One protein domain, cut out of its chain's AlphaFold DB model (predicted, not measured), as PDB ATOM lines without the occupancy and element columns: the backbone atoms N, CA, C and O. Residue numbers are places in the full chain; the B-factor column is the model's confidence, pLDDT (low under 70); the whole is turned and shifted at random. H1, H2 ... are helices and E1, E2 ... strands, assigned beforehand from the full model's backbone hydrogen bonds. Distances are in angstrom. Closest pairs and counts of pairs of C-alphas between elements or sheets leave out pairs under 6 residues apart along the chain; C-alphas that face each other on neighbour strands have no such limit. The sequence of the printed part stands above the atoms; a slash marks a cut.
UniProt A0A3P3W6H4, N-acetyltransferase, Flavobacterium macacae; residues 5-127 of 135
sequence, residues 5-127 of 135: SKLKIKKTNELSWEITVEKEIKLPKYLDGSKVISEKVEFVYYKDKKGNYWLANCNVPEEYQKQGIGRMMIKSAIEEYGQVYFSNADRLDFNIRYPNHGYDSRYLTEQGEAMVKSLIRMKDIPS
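AT A GLANCE: This is residues 5 to 127 of the 135 residues of the protein "N-acetyltransferase" of Flavobacterium macacae (UniProt A0A3P3W6H4). A strongly twisted sheet of five strands has H1 packed on one face, and its long hairpin of E2 and E3 reaches out as an arm along the longest axis. H3 only grazes the sheet, and H2 lies off it. The printed part has 123 residues, of mixed class, with named elements in the order E1 E2 E3 E4 H1 E5 H2 H3. The mixed sheet runs E1 E2 E3 E4 E5, with E4 and E5 parallel and the other neighbours antiparallel. The whole is loose, with a radius of gyration of the C-alphas of 17.3 A, and only just elongated, spanning 59 by 30 by 29 A.

IN THESE COORDINATES: Find C-alpha 8 at (33.827, -52.954, -23.318), where E1 begins, residues 8 to 13, 15.1 A. Next come E2, residues 16 to 26, 32.3 A, E3, residues 34 to 47, 42.4 A, and E4, residues 53 to 59, 17.6 A. H1, residues 69 to 81, is 18.3 A long; E5 is residues 84 to 87, H2 residues 91 to 97. H3, residues 110 to 121, ends at C-alpha 121 (31.276, -32.380, -39.787).

HOW THE PARTS SIT: E1 to E4 form a meander, each strand the antiparallel neighbour of the one before: look for N 10 and O 18, 2.8 A, N 21 and O 39, 2.8 A, and N 44 and O 57, 2.9 A. E4, H1 and E5 form a strand-helix-strand unit, parallel strands joined through a helix, with a right-handed crossover; N 85 and O 53 are 2.8 A apart. H1 on one face gives two layers, sheet and helix. H1 and H3 only just touch, with 3 pairs of C-alphas within 8 A, closest Arg 71 and Leu 119 at 7.3 A, at a steep tilt of 62 degrees. H2 is apart from H1 and H3. In H1, H2 and H3 every O i to N i+4 pair is within hydrogen-bond range.

THE WHOLE: The C-alphas farthest apart, Tyr 30 and Lys 50, are 59.4 A apart. The printed part has no cut, and the link from H2 to H3 is long. Confidence is under 70 at residues 32, 37 to 38, 91 to 93 and 99 to 107.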
ATOM      1  N   SER A   5      36.984 -52.813 -31.188       74.12
ATOM      2  CA  SER A   5      36.059 -53.952 -31.058       74.12
ATOM      3  C   SER A   5      36.238 -54.739 -29.755       74.12
ATOM      4  O   SER A   5      35.337 -55.459 -29.329       74.12
ATOM      5  N   LYS A   6      37.398 -54.586 -29.105       76.75
ATOM      6  CA  LYS A   6      37.725 -55.240 -27.834       76.75
ATOM      7  C   LYS A   6      37.382 -54.389 -26.617       76.75
ATOM      8  O   LYS A   6      37.400 -54.903 -25.500       76.75
ATOM      9  N   LEU A   7      37.078 -53.106 -26.816       81.06
ATOM     10  CA  LEU A   7      36.700 -52.216 -25.727       81.06
ATOM     11  C   LEU A   7      35.288 -52.560 -25.254       81.06
ATOM     12  O   LEU A   7      34.351 -52.642 -26.045       81.06
ATOM     13  N   LYS A   8      35.133 -52.740 -23.943       79.31
ATOM     14  CA  LYS A   8      33.827 -52.954 -23.318       79.31
ATOM     15  C   LYS A   8      33.383 -51.673 -22.635       79.31
ATOM     16  O   LYS A   8      34.095 -51.142 -21.785       79.31
ATOM     17  N   ILE A   9      32.195 -51.208 -23.003       83.69
ATOM     18  CA  ILE A   9      31.524 -50.098 -22.331       83.69
ATOM     19  C   ILE A   9      30.815 -50.663 -21.106       83.69
ATOM     20  O   ILE A   9      29.993 -51.574 -21.213       83.69
ATOM     21  N   LYS A  10      31.128 -50.121 -19.935       87.25
ATOM     22  CA  LYS A  10      30.493 -50.469 -18.669       87.25
ATOM     23  C   LYS A  10      29.745 -49.254 -18.138       87.25
ATOM     24  O   LYS A  10      30.358 -48.242 -17.817       87.25
ATOM     25  N   LYS A  11      28.428 -49.362 -17.973       83.06
ATOM     26  CA  LYS A  11      27.665 -48.374 -17.199       83.06
ATOM     27  C   LYS A  11      28.009 -48.543 -15.720       83.06
ATOM     28  O   LYS A  11      27.886 -49.645 -15.181       83.06
ATOM     29  N   THR A  12      28.474 -47.480 -15.075       82.56
ATOM     30  CA  THR A  12      28.705 -47.456 -13.624       82.56
ATOM     31  C   THR A  12      27.450 -47.004 -12.883       82.56
ATOM     32  O   THR A  12      27.186 -47.486 -11.785       82.56
ATOM     33  N   ASN A  13      26.637 -46.150 -13.510       87.19
ATOM     34  CA  ASN A  13      25.257 -45.840 -13.133       87.19
ATOM     35  C   ASN A  13      24.479 -45.342 -14.375       87.19
ATOM     36  O   ASN A  13      24.994 -45.427 -15.490       87.19
ATOM     37  N   GLU A  14      23.250 -44.836 -14.202       82.88
ATOM     38  CA  GLU A  14      22.433 -44.305 -15.312       82.88
ATOM     39  C   GLU A  14      23.171 -43.220 -16.107       82.88
ATOM     40  O   GLU A  14      23.085 -43.189 -17.323       82.88
ATOM     41  N   LEU A  15      23.945 -42.366 -15.441       86.31
ATOM     42  CA  LEU A  15      24.549 -41.162 -16.003       86.31
ATOM     43  C   LEU A  15      26.084 -41.213 -16.040       86.31
ATOM     44  O   LEU A  15      26.729 -40.209 -16.322       86.31
ATOM     45  N   SER A  16      26.713 -42.346 -15.735       84.19
ATOM     46  CA  SER A  16      28.175 -42.478 -15.707       84.19
ATOM     47  C   SER A  16      28.613 -43.793 -16.326       84.19
ATOM     48  O   SER A  16      28.069 -44.859 -16.031       84.19
ATOM     49  N   TRP A  17      29.525 -43.689 -17.282       85.88
ATOM     50  CA  TRP A  17      29.937 -44.776 -18.150       85.88
ATOM     51  C   TRP A  17      31.467 -44.828 -18.185       85.88
ATOM     52  O   TRP A  17      32.143 -43.801 -18.169       85.88
ATOM     53  N   GLU A  18      32.010 -46.035 -18.237       88.94
ATOM     54  CA  GLU A  18      33.441 -46.314 -18.179       88.94
ATOM     55  C   GLU A  18      33.842 -47.227 -19.344       88.94
ATOM     56  O   GLU A  18      33.141 -48.191 -19.658       88.94
ATOM     57  N   ILE A  19      34.993 -46.957 -19.958       84.31
ATOM     58  CA  ILE A  19      35.715 -47.935 -20.777       84.31
ATOM     59  C   ILE A  19      37.011 -48.285 -20.068       84.31
ATOM     60  O   ILE A  19      37.768 -47.399 -19.676       84.31
ATOM     61  N   THR A  20      37.305 -49.578 -19.976       82.69
ATOM     62  CA  THR A  20      38.636 -50.056 -19.604       82.69
ATOM     63  C   THR A  20      39.447 -50.327 -20.868       82.69
ATOM     64  O   THR A  20      39.042 -51.126 -21.715       82.69
ATOM     65  N   VAL A  21      40.587 -49.653 -21.003       78.62
ATOM     66  CA  VAL A  21      41.575 -49.913 -22.051       78.62
ATOM     67  C   VAL A  21      42.676 -50.769 -21.441       78.62
ATOM     68  O   VAL A  21      43.352 -50.343 -20.507       78.62
ATOM     69  N   GLU A  22      42.845 -51.984 -21.955       79.19
ATOM     70  CA  GLU A  22      43.920 -52.884 -21.543       79.19
ATOM     71  C   GLU A  22      45.092 -52.792 -22.519       79.19
ATOM     72  O   GLU A  22      44.923 -52.846 -23.740       79.19
ATOM     73  N   LYS A  23      46.298 -52.673 -21.969       73.12
ATOM     74  CA  LYS A  23      47.541 -52.608 -22.725       73.12
ATOM     75  C   LYS A  23      48.540 -53.593 -22.158       73.12
ATOM     76  O   LYS A  23      48.908 -53.524 -20.989       73.12
ATOM     77  N   GLU A  24      49.021 -54.474 -23.019       75.19
ATOM     78  CA  GLU A  24      50.135 -55.347 -22.697       75.19
ATOM     79  C   GLU A  24      51.458 -54.602 -22.910       75.19
ATOM     80  O   GLU A  24      51.716 -54.021 -23.967       75.19
ATOM     81  N   ILE A  25      52.303 -54.607 -21.887       75.62
ATOM     82  CA  ILE A  25      53.609 -53.964 -21.889       75.62
ATOM     83  C   ILE A  25      54.654 -55.050 -21.714       75.62
ATOM     84  O   ILE A  25      54.612 -55.814 -20.748       75.62
ATOM     85  N   LYS A  26      55.611 -55.116 -22.640       77.00
ATOM     86  CA  LYS A  26      56.764 -56.004 -22.487       77.00
ATOM     87  C   LYS A  26      57.617 -55.510 -21.329       77.00
ATOM     88  O   LYS A  26      58.040 -54.353 -21.328       77.00
ATOM     89  N   LEU A  27      57.861 -56.385 -20.361       76.94
ATOM     90  CA  LEU A  27      58.755 -56.067 -19.263       76.94
ATOM     91  C   LEU A  27      60.211 -56.074 -19.760       76.94
ATOM     92  O   LEU A  27      60.536 -56.730 -20.757       76.94
ATOM     93  N   PRO A  28      61.105 -55.327 -19.093       75.62
ATOM     94  CA  PRO A  28      62.534 -55.407 -19.356       75.62
ATOM     95  C   PRO A  28      63.039 -56.853 -19.271       75.62
ATOM     96  O   PRO A  28      62.535 -57.634 -18.469       75.62
ATOM     97  N   LYS A  29      64.083 -57.197 -20.040       72.62
ATOM     98  CA  LYS A  29      64.622 -58.573 -20.134       72.62
ATOM     99  C   LYS A  29      64.939 -59.239 -18.784       72.62
ATOM    100  O   LYS A  29      64.959 -60.459 -18.713       72.62
ATOM    101  N   TYR A  30      65.202 -58.459 -17.736       76.81
ATOM    102  CA  TYR A  30      65.517 -58.954 -16.392       76.81
ATOM    103  C   TYR A  30      64.280 -59.274 -15.526       76.81
ATOM    104  O   TYR A  30      64.440 -59.775 -14.420       76.81
ATOM    105  N   LEU A  31      63.067 -58.978 -16.003       72.88
ATOM    106  CA  LEU A  31      61.791 -59.201 -15.308       72.88
ATOM    107  C   LEU A  31      60.899 -60.248 -16.002       72.88
ATOM    108  O   LEU A  31      59.724 -60.305 -15.667       72.88
ATOM    109  N   ASP A  32      61.450 -61.007 -16.962       66.19
ATOM    110  CA  ASP A  32      60.805 -62.020 -17.822       66.19
ATOM    111  C   ASP A  32      59.263 -62.035 -17.807       66.19
ATOM    112  O   ASP A  32      58.627 -62.565 -16.896       66.19
ATOM    113  N   GLY A  33      58.654 -61.446 -18.840       73.88
ATOM    114  CA  GLY A  33      57.209 -61.498 -19.039       73.88
ATOM    115  C   GLY A  33      56.611 -60.239 -19.658       73.88
ATOM    116  O   GLY A  33      57.295 -59.351 -20.180       73.88
ATOM    117  N   SER A  34      55.288 -60.166 -19.588       71.56
ATOM    118  CA  SER A  34      54.500 -58.997 -19.948       71.56
ATOM    119  C   SER A  34      53.604 -58.589 -18.782       71.56
ATOM    120  O   SER A  34      53.192 -59.407 -17.959       71.56
ATOM    121  N   LYS A  35      53.324 -57.291 -18.683       74.50
ATOM    122  CA  LYS A  35      52.388 -56.728 -17.713       74.50
ATOM    123  C   LYS A  35      51.211 -56.134 -18.462       74.50
ATOM    124  O   LYS A  35      51.411 -55.312 -19.351       74.50
ATOM    125  N   VAL A  36      50.000 -56.498 -18.065       70.31
ATOM    126  CA  VAL A  36      48.792 -55.806 -18.515       70.31
ATOM    127  C   VAL A  36      48.557 -54.608 -17.597       70.31
ATOM    128  O   VAL A  36      48.503 -54.756 -16.376       70.31
ATOM    129  N   ILE A  37      48.466 -53.415 -18.177       68.44
ATOM    130  CA  ILE A  37      47.980 -52.210 -17.501       68.44
ATOM    131  C   ILE A  37      46.571 -51.929 -18.011       68.44
ATOM    132  O   ILE A  37      46.324 -51.978 -19.214       68.44
ATOM    133  N   SER A  38      45.657 -51.650 -17.085       68.56
ATOM    134  CA  SER A  38      44.287 -51.241 -17.371       68.56
ATOM    135  C   SER A  38      44.107 -49.770 -17.012       68.56
ATOM    136  O   SER A  38      44.292 -49.400 -15.850       68.56
ATOM    137  N   GLU A  39      43.705 -48.949 -17.974       77.56
ATOM    138  CA  GLU A  39      43.341 -47.551 -17.742       77.56
ATOM    139  C   GLU A  39      41.850 -47.326 -17.967       77.56
ATOM    140  O   GLU A  39      41.227 -47.969 -18.814       77.56
ATOM    141  N   LYS A  40      41.277 -46.411 -17.185       79.38
ATOM    142  CA  LYS A  40      39.854 -46.090 -17.224       79.38
ATOM    143  C   LYS A  40      39.623 -44.788 -17.966       79.38
ATOM    144  O   LYS A  40      40.265 -43.779 -17.692       79.38
ATOM    145  N   VAL A  41      38.669 -44.830 -18.880       82.94
ATOM    146  CA  VAL A  41      38.153 -43.678 -19.610       82.94
ATOM    147  C   VAL A  41      36.744 -43.419 -19.102       82.94
ATOM    148  O   VAL A  41      35.903 -44.317 -19.157       82.94
ATOM    149  N   GLU A  42      36.482 -42.213 -18.608       83.75
ATOM    150  CA  GLU A  42      35.227 -41.882 -17.927       83.75
ATOM    151  C   GLU A  42      34.389 -40.887 -18.728       83.75
ATOM    152  O   GLU A  42      34.884 -39.862 -19.205       83.75
ATOM    153  N   PHE A  43      33.096 -41.187 -18.828       85.75
ATOM    154  CA  PHE A  43      32.090 -40.341 -19.455       85.75
ATOM    155  C   PHE A  43      30.953 -40.121 -18.473       85.75
ATOM    156  O   PHE A  43      30.347 -41.073 -17.981       85.75
ATOM    157  N   VAL A  44      30.662 -38.857 -18.189       86.44
ATOM    158  CA  VAL A  44      29.574 -38.470 -17.293       86.44
ATOM    159  C   VAL A  44      28.572 -37.663 -18.087       86.44
ATOM    160  O   VAL A  44      28.937 -36.755 -18.835       86.44
ATOM    161  N   TYR A  45      27.309 -37.999 -17.896       88.44
ATOM    162  CA  TYR A  45      26.165 -37.314 -18.452       88.44
ATOM    163  C   TYR A  45      25.369 -36.664 -17.324       88.44
ATOM    164  O   TYR A  45      25.504 -37.017 -16.156       88.44
ATOM    165  N   TYR A  46      24.509 -35.719 -17.667       86.75
ATOM    166  CA  TYR A  46      23.466 -35.266 -16.760       86.75
ATOM    167  C   TYR A  46      22.151 -35.121 -17.511       86.75
ATOM    168  O   TYR A  46      22.139 -34.959 -18.733       86.75
ATOM    169  N   LYS A  47      21.048 -35.178 -16.766       88.69
ATOM    170  CA  LYS A  47      19.703 -34.954 -17.286       88.69
ATOM    171  C   LYS A  47      19.194 -33.604 -16.796       88.69
ATOM    172  O   LYS A  47      19.190 -33.357 -15.591       88.69
ATOM    173  N   ASP A  48      18.816 -32.719 -17.713       85.81
ATOM    174  CA  ASP A  48      18.239 -31.424 -17.348       85.81
ATOM    175  C   ASP A  48      16.764 -31.553 -16.917       85.81
ATOM    176  O   ASP A  48      16.144 -32.616 -17.012       85.81
ATOM    177  N   LYS A  49      16.171 -30.448 -16.449       83.38
ATOM    178  CA  LYS A  49      14.765 -30.409 -16.000       83.38
ATOM    179  C   LYS A  49      13.755 -30.689 -17.118       83.38
ATOM    180  O   LYS A  49      12.611 -31.021 -16.827       83.38
ATOM    181  N   LYS A  50      14.158 -30.533 -18.381       86.56
ATOM    182  CA  LYS A  50      13.344 -30.834 -19.566       86.56
ATOM    183  C   LYS A  50      13.519 -32.286 -20.023       86.56
ATOM    184  O   LYS A  50      12.870 -32.701 -20.976       86.56
ATOM    185  N   GLY A  51      14.358 -33.060 -19.335       87.75
ATOM    186  CA  GLY A  51      14.631 -34.457 -19.634       87.75
ATOM    187  C   GLY A  51      15.711 -34.675 -20.693       87.75
ATOM    188  O   GLY A  51      15.904 -35.820 -21.095       87.75
ATOM    189  N   ASN A  52      16.421 -33.631 -21.126       89.88
ATOM    190  CA  ASN A  52      17.492 -33.769 -22.107       89.88
ATOM    191  C   ASN A  52      18.770 -34.295 -21.456       89.88
ATOM    192  O   ASN A  52      19.132 -33.862 -20.359       89.88
ATOM    193  N   TYR A  53      19.496 -35.152 -22.172       90.88
ATOM    194  CA  TYR A  53      20.792 -35.669 -21.743       90.88
ATOM    195  C   TYR A  53      21.933 -34.819 -22.299       90.88
ATOM    196  O   TYR A  53      21.959 -34.482 -23.481       90.88
ATOM    197  N   TRP A  54      22.901 -34.496 -21.453       89.81
ATOM    198  CA  TRP A  54      24.029 -33.629 -21.777       89.81
ATOM    199  C   TRP A  54      25.342 -34.295 -21.391       89.81
ATOM    200  O   TRP A  54      25.425 -34.911 -20.330       89.81
ATOM    201  N   LEU A  55      26.381 -34.144 -22.214       88.38
ATOM    202  CA  LEU A  55      27.732 -34.562 -21.839       88.38
ATOM    203  C   LEU A  55      28.308 -33.588 -20.797       88.38
ATOM    204  O   LEU A  55      28.477 -32.403 -21.080       88.38
ATOM    205  N   ALA A  56      28.621 -34.100 -19.607       82.94
ATOM    206  CA  ALA A  56      29.169 -33.344 -18.480       82.94
ATOM    207  C   ALA A  56      30.685 -33.522 -18.323       82.94
ATOM    208  O   ALA A  56      31.380 -32.592 -17.927       82.94
ATOM    209  N   ASN A  57      31.194 -34.724 -18.607       82.75
ATOM    210  CA  ASN A  57      32.618 -35.038 -18.549       82.75
ATOM    211  C   ASN A  57      32.981 -36.086 -19.606       82.75
ATOM    212  O   ASN A  57      32.214 -37.014 -19.858       82.75
ATOM    213  N   CYS A  58      34.166 -35.947 -20.192       84.50
ATOM    214  CA  CYS A  58      34.758 -36.895 -21.129       84.50
ATOM    215  C   CYS A  58      36.271 -36.903 -20.903       84.50
ATOM    216  O   CYS A  58      37.001 -36.096 -21.483       84.50
ATOM    217  N   ASN A  59      36.741 -37.818 -20.059       84.88
ATOM    218  CA  ASN A  59      38.155 -37.943 -19.748       84.88
ATOM    219  C   ASN A  59      38.774 -39.103 -20.533       84.88
ATOM    220  O   ASN A  59      38.643 -40.264 -20.145       84.88
ATOM    221  N   VAL A  60      39.448 -38.770 -21.638       83.50
ATOM    222  CA  VAL A  60      40.245 -39.710 -22.435       83.50
ATOM    223  C   VAL A  60      41.729 -39.404 -22.224       83.50
ATOM    224  O   VAL A  60      42.164 -38.323 -22.644       83.50
ATOM    225  N   PRO A  61      42.508 -40.331 -21.624       81.94
ATOM    226  CA  PRO A  61      43.951 -40.173 -21.468       81.94
ATOM    227  C   PRO A  61      44.619 -39.820 -22.796       81.94
ATOM    228  O   PRO A  61      44.212 -40.319 -23.848       81.94
ATOM    229  N   GLU A  62      45.628 -38.950 -22.757       82.94
ATOM    230  CA  GLU A  62      46.267 -38.379 -23.951       82.94
ATOM    231  C   GLU A  62      46.736 -39.458 -24.939       82.94
ATOM    232  O   GLU A  62      46.496 -39.355 -26.143       82.94
ATOM    233  N   GLU A  63      47.293 -40.555 -24.424       82.81
ATOM    234  CA  GLU A  63      47.746 -41.706 -25.211       82.81
ATOM    235  C   GLU A  63      46.629 -42.434 -25.979       82.81
ATOM    236  O   GLU A  63      46.895 -43.151 -26.948       82.81
ATOM    237  N   TYR A  64      45.371 -42.211 -25.602       82.56
ATOM    238  CA  TYR A  64      44.184 -42.806 -26.212       82.56
ATOM    239  C   TYR A  64      43.326 -41.808 -26.998       82.56
ATOM    240  O   TYR A  64      42.334 -42.189 -27.632       82.56
ATOM    241  N   GLN A  65      43.714 -40.533 -27.026       84.00
ATOM    242  CA  GLN A  65      43.048 -39.526 -27.843       84.00
ATOM    243  C   GLN A  65      43.276 -39.773 -29.339       84.00
ATOM    244  O   GLN A  65      44.215 -40.445 -29.760       84.00
ATOM    245  N   LYS A  66      42.379 -39.231 -30.174       82.88
ATOM    246  CA  LYS A  66      42.396 -39.381 -31.646       82.88
ATOM    247  C   LYS A  66      42.269 -40.831 -32.150       82.88
ATOM    248  O   LYS A  66      42.390 -41.063 -33.346       82.88
ATOM    249  N   GLN A  67      41.943 -41.787 -31.274       85.62
ATOM    250  CA  GLN A  67      41.717 -43.194 -31.634       85.62
ATOM    251  C   GLN A  67      40.232 -43.557 -31.817       85.62
ATOM    252  O   GLN A  67      39.904 -44.712 -32.040       85.62
ATOM    253  N   GLY A  68      39.318 -42.585 -31.723       86.75
ATOM    254  CA  GLY A  68      37.879 -42.802 -31.932       86.75
ATOM    255  C   GLY A  68      37.080 -43.214 -30.689       86.75
ATOM    256  O   GLY A  68      35.862 -43.322 -30.783       86.75
ATOM    257  N   ILE A  69      37.719 -43.357 -29.521       87.12
ATOM    258  CA  ILE A  69      37.062 -43.755 -28.258       87.12
ATOM    259  C   ILE A  69      35.926 -42.796 -27.878       87.12
ATOM    260  O   ILE A  69      34.806 -43.234 -27.630       87.12
ATOM    261  N   GLY A  70      36.178 -41.482 -27.904       86.81
ATOM    262  CA  GLY A  70      35.148 -40.483 -27.593       86.81
ATOM    263  C   GLY A  70      33.946 -40.547 -28.542       86.81
ATOM    264  O   GLY A  70      32.802 -40.511 -28.101       86.81
ATOM    265  N   ARG A  71      34.194 -40.745 -29.844       89.56
ATOM    266  CA  ARG A  71      33.137 -40.932 -30.852       89.56
ATOM    267  C   ARG A  71      32.312 -42.190 -30.578       89.56
ATOM    268  O   ARG A  71      31.092 -42.124 -30.657       89.56
ATOM    269  N   MET A  72      32.965 -43.310 -30.266       89.38
ATOM    270  CA  MET A  72      32.298 -44.576 -29.948       89.38
ATOM    271  C   MET A  72      31.361 -44.426 -28.744       89.38
ATOM    272  O   MET A  72      30.210 -44.855 -28.799       89.38
ATOM    273  N   MET A  73      31.826 -43.754 -27.691       88.94
ATOM    274  CA  MET A  73      31.026 -43.517 -26.488       88.94
ATOM    275  C   MET A  73      29.853 -42.587 -26.731       88.94
ATOM    276  O   MET A  73      28.741 -42.884 -26.308       88.94
ATOM    277  N   ILE A  74      30.071 -41.498 -27.465       90.06
ATOM    278  CA  ILE A  74      28.993 -40.578 -27.824       90.06
ATOM    279  C   ILE A  74      27.926 -41.290 -28.657       90.06
ATOM    280  O   ILE A  74      26.747 -41.141 -28.358       90.06
ATOM    281  N   LYS A  75      28.314 -42.110 -29.641       91.19
ATOM    282  CA  LYS A  75      27.352 -42.912 -30.414       91.19
ATOM    283  C   LYS A  75      26.556 -43.865 -29.534       91.19
ATOM    284  O   LYS A  75      25.338 -43.881 -29.626       91.19
ATOM    285  N   SER A  76      27.234 -44.572 -28.634       90.44
ATOM    286  CA  SER A  76      26.576 -45.504 -27.712       90.44
ATOM    287  C   SER A  76      25.587 -44.784 -26.783       90.44
ATOM    288  O   SER A  76      24.505 -45.290 -26.508       90.44
ATOM    289  N   ALA A  77      25.919 -43.571 -26.331       89.06
ATOM    290  CA  ALA A  77      25.013 -42.751 -25.533       89.06
ATOM    291  C   ALA A  77      23.829 -42.203 -26.345       89.06
ATOM    292  O   ALA A  77      22.729 -42.098 -25.818       89.06
ATOM    293  N   ILE A  78      24.023 -41.877 -27.624       92.75
ATOM    294  CA  ILE A  78      22.933 -41.470 -28.524       92.75
ATOM    295  C   ILE A  78      21.997 -42.645 -28.810       92.75
ATOM    296  O   ILE A  78      20.788 -42.455 -28.823       92.75
ATOM    297  N   GLU A  79      22.526 -43.852 -29.002       92.50
ATOM    298  CA  GLU A  79      21.714 -45.064 -29.168       92.50
ATOM    299  C   GLU A  79      20.850 -45.344 -27.929       92.50
ATOM    300  O   GLU A  79      19.692 -45.726 -28.066       92.50
ATOM    301  N   GLU A  80      21.384 -45.099 -26.728       91.81
ATOM    302  CA  GLU A  80      20.652 -45.276 -25.470       91.81
ATOM    303  C   GLU A  80      19.615 -44.174 -25.219       91.81
ATOM    304  O   GLU A  80      18.461 -44.453 -24.902       91.81
ATOM    305  N   TYR A  81      20.030 -42.910 -25.300       92.00
ATOM    306  CA  TYR A  81      19.212 -41.770 -24.880       92.00
ATOM    307  C   TYR A  81      18.401 -41.156 -26.022       92.00
ATOM    308  O   TYR A  81      17.632 -40.220 -25.804       92.00
ATOM    309  N   GLY A  82      18.612 -41.617 -27.255       93.12
ATOM    310  CA  GLY A  82      18.103 -41.023 -28.492       93.12
ATOM    311  C   GLY A  82      18.828 -39.733 -28.891       93.12
ATOM    312  O   GLY A  82      19.082 -39.498 -30.071       93.12
ATOM    313  N   GLN A  83      19.181 -38.895 -27.915       92.69
ATOM    314  CA  GLN A  83      19.791 -37.590 -28.135       92.69
ATOM    315  C   GLN A  83      20.721 -37.203 -26.984       92.69
ATOM    316  O   GLN A  83      20.376 -37.352 -25.812       92.69
ATOM    317  N   VAL A  84      21.887 -36.649 -27.328       91.94
ATOM    318  CA  VAL A  84      22.854 -36.102 -26.367       91.94
ATOM    319  C   VAL A  84      23.287 -34.714 -26.818       91.94
ATOM    320  O   VAL A  84      23.701 -34.530 -27.961       91.94
ATOM    321  N   TYR A  85      23.209 -33.752 -25.904       92.44
ATOM    322  CA  TYR A  85      23.604 -32.367 -26.120       92.44
ATOM    323  C   TYR A  85      25.016 -32.077 -25.606       92.44
ATOM    324  O   TYR A  85      25.520 -32.707 -24.671       92.44
ATOM    325  N   PHE A  86      25.638 -31.071 -26.211       90.94
ATOM    326  CA  PHE A  86      26.988 -30.614 -25.916       90.94
ATOM    327  C   PHE A  86      26.972 -29.104 -25.716       90.94
ATOM    328  O   PHE A  86      26.390 -28.372 -26.518       90.94
ATOM    329  N   SER A  87      27.628 -28.640 -24.657       87.12
ATOM    330  CA  SER A  87      27.734 -27.215 -24.357       87.12
ATOM    331  C   SER A  87      28.688 -26.526 -25.327       87.12
ATOM    332  O   SER A  87      29.842 -26.934 -25.438       87.12
ATOM    333  N   ASN A  88      28.227 -25.463 -25.985       84.25
ATOM    334  CA  ASN A  88      29.083 -24.531 -26.726       84.25
ATOM    335  C   ASN A  88      29.488 -23.299 -25.900       84.25
ATOM    336  O   ASN A  88      30.041 -22.352 -26.455       84.25
ATOM    337  N   ALA A  89      29.166 -23.287 -24.605       75.69
ATOM    338  CA  ALA A  89      29.475 -22.165 -23.740       75.69
ATOM    339  C   ALA A  89      30.984 -22.067 -23.524       75.69
ATOM    340  O   ALA A  89      31.615 -23.047 -23.115       75.69
ATOM    341  N   ASP A  90      31.548 -20.880 -23.732       71.75
ATOM    342  CA  ASP A  90      32.862 -20.579 -23.184       71.75
ATOM    343  C   ASP A  90      32.759 -20.296 -21.672       71.75
ATOM    344  O   ASP A  90      31.688 -19.998 -21.124       71.75
ATOM    345  N   ARG A  91      33.897 -20.427 -20.981       66.50
ATOM    346  CA  ARG A  91      33.981 -20.271 -19.523       66.50
ATOM    347  C   ARG A  91      33.531 -18.900 -19.029       66.50
ATOM    348  O   ARG A  91      33.005 -18.793 -17.923       66.50
ATOM    349  N   LEU A  92      33.788 -17.854 -19.801       67.50
ATOM    350  CA  LEU A  92      33.471 -16.490 -19.413       67.50
ATOM    351  C   LEU A  92      31.969 -16.234 -19.574       67.50
ATOM    352  O   LEU A  92      31.327 -15.785 -18.628       67.50
ATOM    353  N   ASP A  93      31.405 -16.600 -20.721       68.12
ATOM    354  CA  ASP A  93      30.003 -16.390 -21.076       68.12
ATOM    355  C   ASP A  93      29.043 -17.095 -20.116       68.12
ATOM    356  O   ASP A  93      28.014 -16.543 -19.719       68.12
ATOM    357  N   PHE A  94      29.379 -18.309 -19.692       70.25
ATOM    358  CA  PHE A  94      28.570 -19.029 -18.718       70.25
ATOM    359  C   PHE A  94      28.662 -18.419 -17.323       70.25
ATOM    360  O   PHE A  94      27.630 -18.245 -16.684       70.25
ATOM    361  N   ASN A  95      29.859 -18.053 -16.852       70.44
ATOM    362  CA  ASN A  95      30.007 -17.392 -15.553       70.44
ATOM    363  C   ASN A  95      29.269 -16.045 -15.521       70.44
ATOM    364  O   ASN A  95      28.695 -15.689 -14.495       70.44
ATOM    365  N   ILE A  96      29.236 -15.319 -16.645       70.56
ATOM    366  CA  ILE A  96      28.448 -14.089 -16.790       70.56
ATOM    367  C   ILE A  96      26.945 -14.387 -16.724       70.56
ATOM    368  O   ILE A  96      26.212 -13.686 -16.029       70.56
ATOM    369  N   ARG A  97      26.465 -15.418 -17.432       71.56
ATOM    370  CA  ARG A  97      25.031 -15.763 -17.477       71.56
ATOM    371  C   ARG A  97      24.526 -16.437 -16.202       71.56
ATOM    372  O   ARG A  97      23.350 -16.304 -15.875       71.56
ATOM    373  N   TYR A  98      25.398 -17.133 -15.478       70.88
ATOM    374  CA  TYR A  98      25.056 -17.960 -14.322       70.88
ATOM    375  C   TYR A  98      26.028 -17.752 -13.143       70.88
ATOM    376  O   TYR A  98      26.650 -18.706 -12.667       70.88
ATOM    377  N   PRO A  99      26.132 -16.522 -12.605       62.53
ATOM    378  CA  PRO A  99      27.162 -16.143 -11.629       62.53
ATOM    379  C   PRO A  99      27.074 -16.889 -10.287       62.53
ATOM    380  O   PRO A  99      28.061 -16.972  -9.561       62.53
ATOM    381  N   ASN A 100      25.911 -17.465  -9.963       66.75
ATOM    382  CA  ASN A 100      25.655 -18.160  -8.695       66.75
ATOM    383  C   ASN A 100      25.720 -19.691  -8.800       66.75
ATOM    384  O   ASN A 100      25.471 -20.376  -7.811       66.75
ATOM    385  N   HIS A 101      26.026 -20.246  -9.977       59.06
ATOM    386  CA  HIS A 101      25.999 -21.698 -10.197       59.06
ATOM    387  C   HIS A 101      27.314 -22.421  -9.870       59.06
ATOM    388  O   HIS A 101      27.422 -23.623 -10.097       59.06
ATOM    389  N   GLY A 102      28.280 -21.727  -9.258       54.22
ATOM    390  CA  GLY A 102      29.577 -22.305  -8.913       54.22
ATOM    391  C   GLY A 102      30.382 -22.714 -10.151       54.22
ATOM    392  O   GLY A 102      29.995 -22.444 -11.286       54.22
ATOM    393  N   TYR A 103      31.539 -23.342  -9.931       49.47
ATOM    394  CA  TYR A 103      32.337 -23.924 -11.010       49.47
ATOM    395  C   TYR A 103      31.564 -25.058 -11.670       49.47
ATOM    396  O   TYR A 103      31.584 -26.195 -11.206       49.47
ATOM    397  N   ASP A 104      30.893 -24.733 -12.760       52.53
ATOM    398  CA  ASP A 104      30.202 -25.727 -13.541       52.53
ATOM    399  C   ASP A 104      31.160 -26.358 -14.557       52.53
ATOM    400  O   ASP A 104      31.709 -25.670 -15.412       52.53
ATOM    401  N   SER A 105      31.408 -27.665 -14.459       49.56
ATOM    402  CA  SER A 105      32.345 -28.385 -15.334       49.56
ATOM    403  C   SER A 105      31.822 -28.591 -16.763       49.56
ATOM    404  O   SER A 105      32.456 -29.292 -17.545       49.56
ATOM    405  N   ARG A 106      30.686 -27.980 -17.125       59.16
ATOM    406  CA  ARG A 106      30.023 -28.070 -18.438       59.16
ATOM    407  C   ARG A 106      30.794 -27.460 -19.616       59.16
ATOM    408  O   ARG A 106      30.267 -27.444 -20.727       59.16
ATOM    409  N   TYR A 107      32.007 -26.951 -19.422       65.69
ATOM    410  CA  TYR A 107      32.830 -26.420 -20.509       65.69
ATOM    411  C   TYR A 107      33.535 -27.540 -21.256       65.69
ATOM    412  O   TYR A 107      34.210 -28.377 -20.653       65.69
ATOM    413  N   LEU A 108      33.446 -27.515 -22.583       72.25
ATOM    414  CA  LEU A 108      34.345 -28.326 -23.386       72.25
ATOM    415  C   LEU A 108      35.743 -27.708 -23.335       72.25
ATOM    416  O   LEU A 108      35.913 -26.501 -23.500       72.25
ATOM    417  N   THR A 109      36.757 -28.547 -23.140       77.00
ATOM    418  CA  THR A 109      38.134 -28.165 -23.468       77.00
ATOM    419  C   THR A 109      38.247 -27.914 -24.973       77.00
ATOM    420  O   THR A 109      37.407 -28.387 -25.743       77.00
ATOM    421  N   GLU A 110      39.307 -27.246 -25.433       80.50
ATOM    422  CA  GLU A 110      39.555 -27.070 -26.876       80.50
ATOM    423  C   GLU A 110      39.540 -28.413 -27.626       80.50
ATOM    424  O   GLU A 110      38.999 -28.528 -28.728       80.50
ATOM    425  N   GLN A 111      40.076 -29.470 -27.003       80.75
ATOM    426  CA  GLN A 111      40.054 -30.827 -27.547       80.75
ATOM    427  C   GLN A 111      38.628 -31.396 -27.600       80.75
ATOM    428  O   GLN A 111      38.257 -32.029 -28.593       80.75
ATOM    429  N   GLY A 112      37.823 -31.164 -26.559       80.94
ATOM    430  CA  GLY A 112      36.418 -31.562 -26.513       80.94
ATOM    431  C   GLY A 112      35.583 -30.856 -27.581       80.94
ATOM    432  O   GLY A 112      34.824 -31.503 -28.302       80.94
ATOM    433  N   GLU A 113      35.775 -29.550 -27.761       86.19
ATOM    434  CA  GLU A 113      35.093 -28.774 -28.796       86.19
ATOM    435  C   GLU A 113      35.497 -29.245 -30.199       86.19
ATOM    436  O   GLU A 113      34.639 -29.475 -31.057       86.19
ATOM    437  N   ALA A 114      36.793 -29.463 -30.435       86.94
ATOM    438  CA  ALA A 114      37.288 -30.006 -31.696       86.94
ATOM    439  C   ALA A 114      36.692 -31.392 -31.998       86.94
ATOM    440  O   ALA A 114      36.364 -31.688 -33.152       86.94
ATOM    441  N   MET A 115      36.505 -32.231 -30.973       88.31
ATOM    442  CA  MET A 115      35.831 -33.522 -31.104       88.31
ATOM    443  C   MET A 115      34.368 -33.346 -31.526       88.31
ATOM    444  O   MET A 115      33.962 -33.946 -32.521       88.31
ATOM    445  N   VAL A 116      33.592 -32.505 -30.836       90.19
ATOM    446  CA  VAL A 116      32.173 -32.263 -31.159       90.19
ATOM    447  C   VAL A 116      32.017 -31.678 -32.566       90.19
ATOM    448  O   VAL A 116      31.236 -32.191 -33.366       90.19
ATOM    449  N   LYS A 117      32.839 -30.688 -32.939       91.44
ATOM    450  CA  LYS A 117      32.878 -30.140 -34.308       91.44
ATOM    451  C   LYS A 117      33.203 -31.207 -35.351       91.44
ATOM    452  O   LYS A 117      32.646 -31.189 -36.449       91.44
ATOM    453  N   SER A 118      34.083 -32.153 -35.023       91.81
ATOM    454  CA  SER A 118      34.379 -33.288 -35.898       91.81
ATOM    455  C   SER A 118      33.153 -34.185 -36.095       91.81
ATOM    456  O   SER A 118      32.869 -34.560 -37.230       91.81
ATOM    457  N   LEU A 119      32.395 -34.484 -35.032       92.00
ATOM    458  CA  LEU A 119      31.162 -35.282 -35.108       92.00
ATOM    459  C   LEU A 119      30.092 -34.608 -35.973       92.00
ATOM    460  O   LEU A 119      29.484 -35.273 -36.811       92.00
ATOM    461  N   ILE A 120      29.923 -33.289 -35.832       94.00
ATOM    462  CA  ILE A 120      29.012 -32.490 -36.669       94.00
ATOM    463  C   ILE A 120      29.442 -32.553 -38.136       94.00
ATOM    464  O   ILE A 120      28.641 -32.864 -39.015       94.00
ATOM    465  N   ARG A 121      30.730 -32.319 -38.420       94.88
ATOM    466  CA  ARG A 121      31.276 -32.380 -39.787       94.88
ATOM    467  C   ARG A 121      31.100 -33.764 -40.419       94.88
ATOM    468  O   ARG A 121      30.848 -33.859 -41.616       94.88
ATOM    469  N   MET A 122      31.233 -34.824 -39.623       92.31
ATOM    470  CA  MET A 122      31.011 -36.211 -40.047       92.31
ATOM    471  C   MET A 122      29.529 -36.601 -40.116       92.31
ATOM    472  O   MET A 122      29.235 -37.713 -40.547       92.31
ATOM    473  N   LYS A 123      28.609 -35.705 -39.732       93.19
ATOM    474  CA  LYS A 123      27.159 -35.941 -39.663       93.19
ATOM    475  C   LYS A 123      26.764 -37.086 -38.722       93.19
ATOM    476  O   LYS A 123      25.744 -37.731 -38.937       93.19
ATOM    477  N   ASP A 124      27.562 -37.339 -37.684       91.62
ATOM    478  CA  ASP A 124      27.179 -38.281 -36.621       91.62
ATOM    479  C   ASP A 124      26.166 -37.667 -35.656       91.62
ATOM    480  O   ASP A 124      25.382 -38.383 -35.043       91.62
ATOM    481  N   ILE A 125      26.217 -36.343 -35.507       94.31
ATOM    482  CA  ILE A 125      25.263 -35.544 -34.745       94.31
ATOM    483  C   ILE A 125      24.912 -34.299 -35.562       94.31
ATOM    484  O   ILE A 125      25.760 -33.809 -36.320       94.31
ATOM    485  N   PRO A 126      23.700 -33.760 -35.421       94.62
ATOM    486  CA  PRO A 126      23.330 -32.518 -36.065       94.62
ATOM    487  C   PRO A 126      23.805 -31.308 -35.232       94.62
ATOM    488  O   PRO A 126      24.067 -31.406 -34.030       94.62
ATOM    489  N   SER A 127      23.981 -30.155 -35.883       93.75
ATOM    490  CA  SER A 127      24.616 -28.975 -35.273       93.75
ATOM    491  C   SER A 127      23.835 -28.391 -34.097       93.75
ATOM    492  O   SER A 127      24.431 -27.838 -33.182       93.75
TER     493      SER A 127